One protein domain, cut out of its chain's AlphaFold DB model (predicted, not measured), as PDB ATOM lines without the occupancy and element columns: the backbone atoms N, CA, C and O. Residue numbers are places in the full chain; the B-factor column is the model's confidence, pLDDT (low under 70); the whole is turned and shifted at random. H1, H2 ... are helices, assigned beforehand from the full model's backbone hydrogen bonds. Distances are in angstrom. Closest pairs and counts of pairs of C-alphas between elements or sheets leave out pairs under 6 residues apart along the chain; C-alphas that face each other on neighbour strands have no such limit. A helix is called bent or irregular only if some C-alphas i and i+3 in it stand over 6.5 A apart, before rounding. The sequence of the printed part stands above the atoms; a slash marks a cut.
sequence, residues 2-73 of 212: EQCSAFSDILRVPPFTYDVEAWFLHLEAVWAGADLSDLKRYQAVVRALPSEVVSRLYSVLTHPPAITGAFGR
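What this domain is: This is residues 2 to 73 of the 212 residues of an uncharacterized protein of Portunus trituberculatus (UniProt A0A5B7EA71). Four helices are grouped loosely round H2, with H1 near it on one side, H3 folding back beyond its end, and the short H4 beside its beginning. A long lead-in of residues 2 to 19 comes before H1, and its residues 2 to 9 stick out from the body as a free tail. The printed part has 72 residues, with four named helices in the order H1, H2, H3, H4, no named strand, and the class all helix. It is only just compact, close to loose, with a radius of gyration of the C-alphas of 12.9 A and spans of 35 by 27 by 24 A.

How they stand to each other: H1, residues 20 to 31, and H2, residues 38 to 48, are near each other, with 6 pairs of C-alphas within 10 A. H2 and H3, residues 51 to 62, are close but not clearly touching; their closest C-alphas, those of Val 46 and Val 54, are 7.4 A apart. These two run opposite ways at a shallow tilt of 27 degrees. H2 and H4, residues 66 to 69, only just touch, with 3 pairs of C-alphas within 8 A, the closest being those of Asp 38 and Thr 68 at 6.2 A. H1 is apart from H3 and from H4, and H3 is apart from H4. Every O i to N i+4 pair is within hydrogen-bond range in H1 and H2, and 6 of 8 are in H3; H4 is too short for such a pair.

Where its parts are: H1 begins at C-alpha 20, (185.496, 116.544, 113.547), and is 16.5 A long. H2 is 15.5 A long. H3, 14.6 A long, is irregular: C-alphas 56 and 59 are 7.8 A apart. H4 is only just irregular, with C-alphas 66 and 69 6.8 A apart, and ends at C-alpha 69, (173.515, 106.702, 126.834).

The domain as a whole: The C-alphas of Glu 2 and Asp 19 are the two farthest apart, at 38.1 A. The printed part has no cut. The links H2 to H3 and H3 to H4 are tight, and H1 to H2 is short. Residues 2 to 10 and 65 to 73 have pLDDT under 70, against a mean of 81.1 over the printed part.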
ATOM      1  N   GLU A   2     155.735 135.563 125.095       49.03
ATOM      2  CA  GLU A   2     157.068 136.208 124.980       49.03
ATOM      3  C   GLU A   2     158.136 135.554 125.878       49.03
ATOM      4  O   GLU A   2     158.952 136.217 126.505       49.03
ATOM      5  N   GLN A   3     158.147 134.222 125.969       48.78
ATOM      6  CA  GLN A   3     159.186 133.491 126.709       48.78
ATOM      7  C   GLN A   3     159.680 132.279 125.913       48.78
ATOM      8  O   GLN A   3     159.436 131.142 126.295       48.78
ATOM      9  N   CYS A   4     160.368 132.500 124.786       44.47
ATOM     10  CA  CYS A   4     161.143 131.437 124.117       44.47
ATOM     11  C   CYS A   4     162.520 131.878 123.584       44.47
ATOM     12  O   CYS A   4     163.259 131.026 123.104       44.47
ATOM     13  N   SER A   5     162.917 133.156 123.682       54.09
ATOM     14  CA  SER A   5     164.167 133.614 123.043       54.09
ATOM     15  C   SER A   5     165.429 133.450 123.906       54.09
ATOM     16  O   SER A   5     166.519 133.338 123.360       54.09
ATOM     17  N   ALA A   6     165.304 133.364 125.237       54.00
ATOM     18  CA  ALA A   6     166.462 133.319 126.146       54.00
ATOM     19  C   ALA A   6     167.167 131.948 126.217       54.00
ATOM     20  O   ALA A   6     168.309 131.861 126.661       54.00
ATOM     21  N   PHE A   7     166.522 130.866 125.762       53.62
ATOM     22  CA  PHE A   7     167.150 129.537 125.729       53.62
ATOM     23  C   PHE A   7     168.152 129.366 124.579       53.62
ATOM     24  O   PHE A   7     168.963 128.442 124.617       53.62
ATOM     25  N   SER A   8     168.117 130.248 123.577       55.12
ATOM     26  CA  SER A   8     169.004 130.177 122.412       55.12
ATOM     27  C   SER A   8     170.422 130.680 122.704       55.12
ATOM     28  O   SER A   8     171.357 130.251 122.035       55.12
ATOM     29  N   ASP A   9     170.603 131.532 123.720       59.47
ATOM     30  CA  ASP A   9     171.902 132.165 123.992       59.47
ATOM     31  C   ASP A   9     172.819 131.345 124.911       59.47
ATOM     32  O   ASP A   9     174.038 131.494 124.851       59.47
ATOM     33  N   ILE A  10     172.267 130.443 125.731       61.72
ATOM     34  CA  ILE A  10     173.048 129.710 126.748       61.72
ATOM     35  C   ILE A  10     173.914 128.598 126.128       61.72
ATOM     36  O   ILE A  10     174.882 128.157 126.738       61.72
ATOM     37  N   LEU A  11     173.625 128.167 124.897       74.69
ATOM     38  CA  LEU A  11     174.334 127.072 124.229       74.69
ATOM     39  C   LEU A  11     174.846 127.503 122.859       74.69
ATOM     40  O   LEU A  11     174.438 126.950 121.836       74.69
ATOM     41  N   ARG A  12     175.741 128.495 122.824       88.38
ATOM     42  CA  ARG A  12     176.481 128.807 121.597       88.38
ATOM     43  C   ARG A  12     177.344 127.613 121.206       88.38
ATOM     44  O   ARG A  12     178.454 127.436 121.695       88.38
ATOM     45  N   VAL A  13     176.801 126.791 120.318       91.62
ATOM     46  CA  VAL A  13     177.537 125.718 119.669       91.62
ATOM     47  C   VAL A  13     178.541 126.351 118.699       91.62
ATOM     48  O   VAL A  13     178.134 127.185 117.885       91.62
ATOM     49  N   PRO A  14     179.837 125.996 118.767       94.12
ATOM     50  CA  PRO A  14     180.813 126.450 117.785       94.12
ATOM     51  C   PRO A  14     180.395 126.028 116.367       94.12
ATOM     52  O   PRO A  14     179.842 124.935 116.191       94.12
ATOM     53  N   PRO A  15     180.667 126.859 115.343       94.56
ATOM     54  CA  PRO A  15     180.392 126.493 113.958       94.56
ATOM     55  C   PRO A  15     181.122 125.194 113.598       94.56
ATOM     56  O   PRO A  15     182.246 124.963 114.044       94.56
ATOM     57  N   PHE A  16     180.472 124.342 112.806       95.75
ATOM     58  CA  PHE A  16     181.037 123.060 112.398       95.75
ATOM     59  C   PHE A  16     182.328 123.231 111.589       95.75
ATOM     60  O   PHE A  16     182.397 124.051 110.671       95.75
ATOM     61  N   THR A  17     183.326 122.401 111.894       95.50
ATOM     62  CA  THR A  17     184.578 122.294 111.140       95.50
ATOM     63  C   THR A  17     184.777 120.867 110.648       95.50
ATOM     64  O   THR A  17     184.355 119.914 111.295       95.50
ATOM     65  N   TYR A  18     185.466 120.702 109.515       91.75
ATOM     66  CA  TYR A  18     185.776 119.371 108.975       91.75
ATOM     67  C   TYR A  18     186.789 118.583 109.817       91.75
ATOM     68  O   TYR A  18     186.861 117.363 109.687       91.75
ATOM     69  N   ASP A  19     187.530 119.253 110.702       92.88
ATOM     70  CA  ASP A  19     188.220 118.592 111.807       92.88
ATOM     71  C   ASP A  19     187.186 118.224 112.882       92.88
ATOM     72  O   ASP A  19     186.852 119.016 113.768       92.88
ATOM     73  N   VAL A  20     186.600 117.037 112.717       90.06
ATOM     74  CA  VAL A  20     185.496 116.544 113.547       90.06
ATOM     75  C   VAL A  20     185.946 116.343 114.996       90.06
ATOM     76  O   VAL A  20     185.184 116.651 115.910       90.06
ATOM     77  N   GLU A  21     187.179 115.880 115.222       84.88
ATOM     78  CA  GLU A  21     187.709 115.648 116.570       84.88
ATOM     79  C   GLU A  21     187.885 116.965 117.332       84.88
ATOM     80  O   GLU A  21     187.391 117.094 118.455       84.88
ATOM     81  N   ALA A  22     188.508 117.972 116.707       87.69
ATOM     82  CA  ALA A  22     188.673 119.287 117.324       87.69
ATOM     83  C   ALA A  22     187.324 119.968 117.609       87.69
ATOM     84  O   ALA A  22     187.149 120.603 118.654       87.69
ATOM     85  N   TRP A  23     186.346 119.812 116.710       94.19
ATOM     86  CA  TRP A  23     185.000 120.352 116.907       94.19
ATOM     87  C   TRP A  23     184.266 119.690 118.080       94.19
ATOM     88  O   TRP A  23     183.685 120.393 118.912       94.19
ATOM     89  N   PHE A  24     184.326 118.359 118.197       92.25
ATOM     90  CA  PHE A  24     183.742 117.647 119.337       92.25
ATOM     91  C   PHE A  24     184.419 118.010 120.659       92.25
ATOM     92  O   PHE A  24     183.718 118.237 121.641       92.25
ATOM     93  N   LEU A  25     185.746 118.159 120.683       88.81
ATOM     94  CA  LEU A  25     186.460 118.608 121.879       88.81
ATOM     95  C   LEU A  25     185.977 119.997 122.343       88.81
ATOM     96  O   LEU A  25     185.797 120.236 123.536       88.81
ATOM     97  N   HIS A  26     185.710 120.907 121.400       92.50
ATOM     98  CA  HIS A  26     185.151 122.225 121.705       92.50
ATOM     99  C   HIS A  26     183.724 122.112 122.266       92.50
ATOM    100  O   HIS A  26     183.404 122.746 123.273       92.50
ATOM    101  N   LEU A  27     182.867 121.282 121.660       93.12
ATOM    102  CA  LEU A  27     181.517 121.010 122.167       93.12
ATOM    103  C   LEU A  27     181.540 120.481 123.607       93.12
ATOM    104  O   LEU A  27     180.798 120.977 124.454       93.12
ATOM    105  N   GLU A  28     182.409 119.511 123.893       89.44
ATOM    106  CA  GLU A  28     182.581 118.953 125.235       89.44
ATOM    107  C   GLU A  28     183.020 120.024 126.235       89.44
ATOM    108  O   GLU A  28     182.436 120.123 127.313       89.44
ATOM    109  N   ALA A  29     183.979 120.877 125.862       89.62
ATOM    110  CA  ALA A  29     184.421 121.986 126.703       89.62
ATOM    111  C   ALA A  29     183.285 122.984 127.000       89.62
ATOM    112  O   ALA A  29     183.135 123.420 128.141       89.62
ATOM    113  N   VAL A  30     182.447 123.304 126.006       91.19
ATOM    114  CA  VAL A  30     181.276 124.188 126.171       91.19
ATOM    115  C   VAL A  30     180.224 123.562 127.089       91.19
ATOM    116  O   VAL A  30     179.556 124.271 127.842       91.19
ATOM    117  N   TRP A  31     180.073 122.237 127.067       91.25
ATOM    118  CA  TRP A  31     179.081 121.530 127.879       91.25
ATOM    119  C   TRP A  31     179.593 121.023 129.226       91.25
ATOM    120  O   TRP A  31     178.776 120.572 130.028       91.25
ATOM    121  N   ALA A  32     180.894 121.119 129.514       87.50
ATOM    122  CA  ALA A  32     181.521 120.557 130.714       87.50
ATOM    123  C   ALA A  32     180.929 121.070 132.046       87.50
ATOM    124  O   ALA A  32     181.071 120.410 133.071       87.50
ATOM    125  N   GLY A  33     180.235 122.213 132.040       82.50
ATOM    126  CA  GLY A  33     179.523 122.762 133.202       82.50
ATOM    127  C   GLY A  33     178.000 122.829 133.053       82.50
ATOM    128  O   GLY A  33     177.329 123.356 133.939       82.50
ATOM    129  N   ALA A  34     177.444 122.342 131.942       87.38
ATOM    130  CA  ALA A  34     176.021 122.445 131.644       87.38
ATOM    131  C   ALA A  34     175.313 121.105 131.893       87.38
ATOM    132  O   ALA A  34     175.635 120.086 131.270       87.38
ATOM    133  N   ASP A  35     174.299 121.118 132.761       86.31
ATOM    134  CA  ASP A  35     173.453 119.951 133.028       86.31
ATOM    135  C   ASP A  35     172.422 119.757 131.900       86.31
ATOM    136  O   ASP A  35     171.237 120.092 131.987       86.31
ATOM    137  N   LEU A  36     172.927 119.306 130.752       88.12
ATOM    138  CA  LEU A  36     172.137 119.028 129.562       88.12
ATOM    139  C   LEU A  36     171.899 117.532 129.444       88.12
ATOM    140  O   LEU A  36     172.843 116.753 129.346       88.12
ATOM    141  N   SER A  37     170.629 117.150 129.325       87.25
ATOM    142  CA  SER A  37     170.253 115.802 128.899       87.25
ATOM    143  C   SER A  37     170.884 115.459 127.545       87.25
ATOM    144  O   SER A  37     170.926 116.323 126.662       87.25
ATOM    145  N   ASP A  38     171.233 114.192 127.326       83.00
ATOM    146  CA  ASP A  38     171.826 113.709 126.070       83.00
ATOM    147  C   ASP A  38     170.981 114.057 124.833       83.00
ATOM    148  O   ASP A  38     171.522 114.420 123.791       83.00
ATOM    149  N   LEU A  39     169.647 114.073 124.959       85.62
ATOM    150  CA  LEU A  39     168.745 114.509 123.888       85.62
ATOM    151  C   LEU A  39     168.978 115.972 123.472       85.62
ATOM    152  O   LEU A  39     168.975 116.283 122.283       85.62
ATOM    153  N   LYS A  40     169.202 116.873 124.436       89.50
ATOM    154  CA  LYS A  40     169.487 118.294 124.169       89.50
ATOM    155  C   LYS A  40     170.858 118.469 123.519       89.50
ATOM    156  O   LYS A  40     170.972 119.249 122.578       89.50
ATOM    157  N   ARG A  41     171.872 117.725 123.981       89.94
ATOM    158  CA  ARG A  41     173.212 117.714 123.366       89.94
ATOM    159  C   ARG A  41     173.137 117.235 121.920       89.94
ATOM    160  O   ARG A  41     173.592 117.932 121.023       89.94
ATOM    161  N   TYR A  42     172.457 116.115 121.681       89.44
ATOM    162  CA  TYR A  42     172.216 115.583 120.342       89.44
ATOM    163  C   TYR A  42     171.521 116.603 119.427       89.44
ATOM    164  O   TYR A  42     172.005 116.884 118.332       89.44
ATOM    165  N   GLN A  43     170.425 117.215 119.884       90.00
ATOM    166  CA  GLN A  43     169.718 118.244 119.116       90.00
ATOM    167  C   GLN A  43     170.614 119.448 118.791       90.00
ATOM    168  O   GLN A  43     170.519 119.995 117.691       90.00
ATOM    169  N   ALA A  44     171.486 119.851 119.718       91.69
ATOM    170  CA  ALA A  44     172.435 120.938 119.510       91.69
ATOM    171  C   ALA A  44     173.487 120.591 118.441       91.69
ATOM    172  O   ALA A  44     173.726 121.412 117.557       91.69
ATOM    173  N   VAL A  45     174.036 119.366 118.451       92.69
ATOM    174  CA  VAL A  45     174.933 118.872 117.386       92.69
ATOM    175  C   VAL A  45     174.227 118.919 116.039       92.69
ATOM    176  O   VAL A  45     174.728 119.542 115.111       92.69
ATOM    177  N   VAL A  46     173.045 118.305 115.929       93.00
ATOM    178  CA  VAL A  46     172.323 118.188 114.651       93.00
ATOM    179  C   VAL A  46     172.002 119.557 114.053       93.00
ATOM    180  O   VAL A  46     172.118 119.730 112.845       93.00
ATOM    181  N   ARG A  47     171.647 120.542 114.885       92.81
ATOM    182  CA  ARG A  47     171.388 121.922 114.439       92.81
ATOM    183  C   ARG A  47     172.632 122.646 113.926       92.81
ATOM    184  O   ARG A  47     172.492 123.564 113.128       92.81
ATOM    185  N   ALA A  48     173.812 122.271 114.408       94.25
ATOM    186  CA  ALA A  48     175.072 122.898 114.029       94.25
ATOM    187  C   ALA A  48     175.728 122.258 112.796       94.25
ATOM    188  O   ALA A  48     176.658 122.835 112.233       94.25
ATOM    189  N   LEU A  49     175.259 121.081 112.369       95.44
ATOM    190  CA  LEU A  49     175.783 120.399 111.190       95.44
ATOM    191  C   LEU A  49     175.294 121.063 109.887       95.44
ATOM    192  O   LEU A  49     174.102 121.347 109.755       95.44
ATOM    193  N   PRO A  50     176.173 121.235 108.881       96.25
ATOM    194  CA  PRO A  50     175.774 121.658 107.543       96.25
ATOM    195  C   PRO A  50     174.824 120.656 106.877       96.25
ATOM    196  O   PRO A  50     174.895 119.446 107.127       96.25
ATOM    197  N   SER A  51     173.971 121.139 105.970       95.25
ATOM    198  CA  SER A  51     172.990 120.325 105.236       95.25
ATOM    199  C   SER A  51     173.607 119.127 104.512       95.25
ATOM    200  O   SER A  51     173.000 118.056 104.427       95.25
ATOM    201  N   GLU A  52     174.829 119.284 104.011       95.88
ATOM    202  CA  GLU A  52     175.569 118.268 103.265       95.88
ATOM    203  C   GLU A  52     175.972 117.109 104.180       95.88
ATOM    204  O   GLU A  52     175.869 115.941 103.798       95.88
ATOM    205  N   VAL A  53     176.394 117.424 105.407       95.50
ATOM    206  CA  VAL A  53     176.775 116.437 106.424       95.50
ATOM    207  C   VAL A  53     175.532 115.719 106.942       95.50
ATOM    208  O   VAL A  53     175.518 114.490 107.005       95.50
ATOM    209  N   VAL A  54     174.454 116.460 107.221       95.38
ATOM    210  CA  VAL A  54     173.166 115.888 107.649       95.38
ATOM    211  C   VAL A  54     172.625 114.906 106.611       95.38
ATOM    212  O   VAL A  54     172.203 113.811 106.969       95.38
ATOM    213  N   SER A  55     172.692 115.254 105.323       93.56
ATOM    214  CA  SER A  55     172.222 114.386 104.234       93.56
ATOM    215  C   SER A  55     172.997 113.066 104.169       93.56
ATOM    216  O   SER A  55     172.403 112.011 103.953       93.56
ATOM    217  N   ARG A  56     174.315 113.097 104.412       92.44
ATOM    218  CA  ARG A  56     175.159 111.888 104.468       92.44
ATOM    219  C   ARG A  56     174.878 111.036 105.704       92.44
ATOM    220  O   ARG A  56     174.955 109.815 105.633       92.44
ATOM    221  N   LEU A  57     174.544 111.675 106.824       92.00
ATOM    222  CA  LEU A  57     174.264 111.014 108.099       92.00
ATOM    223  C   LEU A  57     172.783 110.673 108.300       92.00
ATOM    224  O   LEU A  57     172.423 110.165 109.358       92.00
ATOM    225  N   TYR A  58     171.914 110.916 107.314       91.00
ATOM    226  CA  TYR A  58     170.464 110.806 107.480       91.00
ATOM    227  C   TYR A  58     170.016 109.444 108.034       91.00
ATOM    228  O   TYR A  58     169.183 109.391 108.938       91.00
ATOM    229  N   SER A  59     170.596 108.339 107.557       86.19
ATOM    230  CA  SER A  59     170.284 106.989 108.056       86.19
ATOM    231  C   SER A  59     170.629 106.815 109.539       86.19
ATOM    232  O   SER A  59     169.851 106.231 110.288       86.19
ATOM    233  N   VAL A  60     171.757 107.382 109.973       85.44
ATOM    234  CA  VAL A  60     172.233 107.353 111.362       85.44
ATOM    235  C   VAL A  60     171.404 108.285 112.247       85.44
ATOM    236  O   VAL A  60     171.115 107.952 113.390       85.44
ATOM    237  N   LEU A  61     170.995 109.446 111.729       87.25
ATOM    238  CA  LEU A  61     170.201 110.426 112.475       87.25
ATOM    239  C   LEU A  61     168.732 110.005 112.628       87.25
ATOM    240  O   LEU A  61     168.120 110.315 113.644       87.25
ATOM    241  N   THR A  62     168.167 109.296 111.647       86.56
ATOM    242  CA  THR A  62     166.781 108.789 111.701       86.56
ATOM    243  C   THR A  62     166.630 107.555 112.577       86.56
ATOM    244  O   THR A  62     165.589 107.369 113.202       86.56
ATOM    245  N   HIS A  63     167.676 106.737 112.652       78.56
ATOM    246  CA  HIS A  63     167.732 105.563 113.509       78.56
ATOM    247  C   HIS A  63     168.946 105.701 114.421       78.56
ATOM    248  O   HIS A  63     169.918 104.957 114.247       78.56
ATOM    249  N   PRO A  64     168.929 106.673 115.362       70.12
ATOM    250  CA  PRO A  64     170.037 106.841 116.280       70.12
ATOM    251  C   PRO A  64     170.211 105.496 116.982       70.12
ATOM    252  O   PRO A  64     169.252 104.990 117.579       70.12
ATOM    253  N   PRO A  65     171.396 104.866 116.897       62.59
ATOM    254  CA  PRO A  65     171.616 103.646 117.651       62.59
ATOM    255  C   PRO A  65     171.430 103.999 119.135       62.59
ATOM    256  O   PRO A  65     171.426 105.177 119.502       62.59
ATOM    257  N   ALA A  66     171.298 103.015 120.024       61.19
ATOM    258  CA  ALA A  66     171.132 103.247 121.468       61.19
ATOM    259  C   ALA A  66     172.350 103.930 122.164       61.19
ATOM    260  O   ALA A  66     172.574 103.775 123.359       61.19
ATOM    261  N   ILE A  67     173.145 104.700 121.410       55.06
ATOM    262  CA  ILE A  67     174.202 105.644 121.784       55.06
ATOM    263  C   ILE A  67     173.657 106.821 122.604       55.06
ATOM    264  O   ILE A  67     174.436 107.603 123.138       55.06
ATOM    265  N   THR A  68     172.337 106.958 122.766       53.06
ATOM    266  CA  THR A  68     171.739 107.982 123.636       53.06
ATOM    267  C   THR A  68     172.207 107.897 125.089       53.06
ATOM    268  O   THR A  68     172.056 108.884 125.783       53.06
ATOM    269  N   GLY A  69     172.817 106.789 125.538       55.69
ATOM    270  CA  GLY A  69     173.515 106.702 126.834       55.69
ATOM    271  C   GLY A  69     175.050 106.788 126.776       55.69
ATOM    272  O   GLY A  69     175.707 106.635 127.807       55.69
ATOM    273  N   ALA A  70     175.643 106.969 125.592       55.53
ATOM    274  CA  ALA A  70     177.093 107.043 125.393       55.53
ATOM    275  C   ALA A  70     177.599 108.471 125.125       55.53
ATOM    276  O   ALA A  70     178.805 108.687 125.186       55.53
ATOM    277  N   PHE A  71     176.708 109.456 124.949       52.91
ATOM    278  CA  PHE A  71     177.048 110.880 124.755       52.91
ATOM    279  C   PHE A  71     177.700 111.567 125.979       52.91
ATOM    280  O   PHE A  71     177.852 112.786 126.014       52.91
ATOM    281  N   GLY A  72     178.098 110.795 126.991       53.25
ATOM    282  CA  GLY A  72     178.734 111.296 128.209       53.25
ATOM    283  C   GLY A  72     179.676 110.316 128.906       53.25
ATOM    284  O   GLY A  72     180.276 110.683 129.915       53.25
ATOM    285  N   ARG A  73     179.860 109.084 128.405       59.50
ATOM    286  CA  ARG A  73     180.993 108.274 128.868       59.50
ATOM    287  C   ARG A  73     182.173 108.643 128.003       59.50
ATOM    288  O   ARG A  73     182.339 108.083 126.923       59.50
TER     289      ARG A  73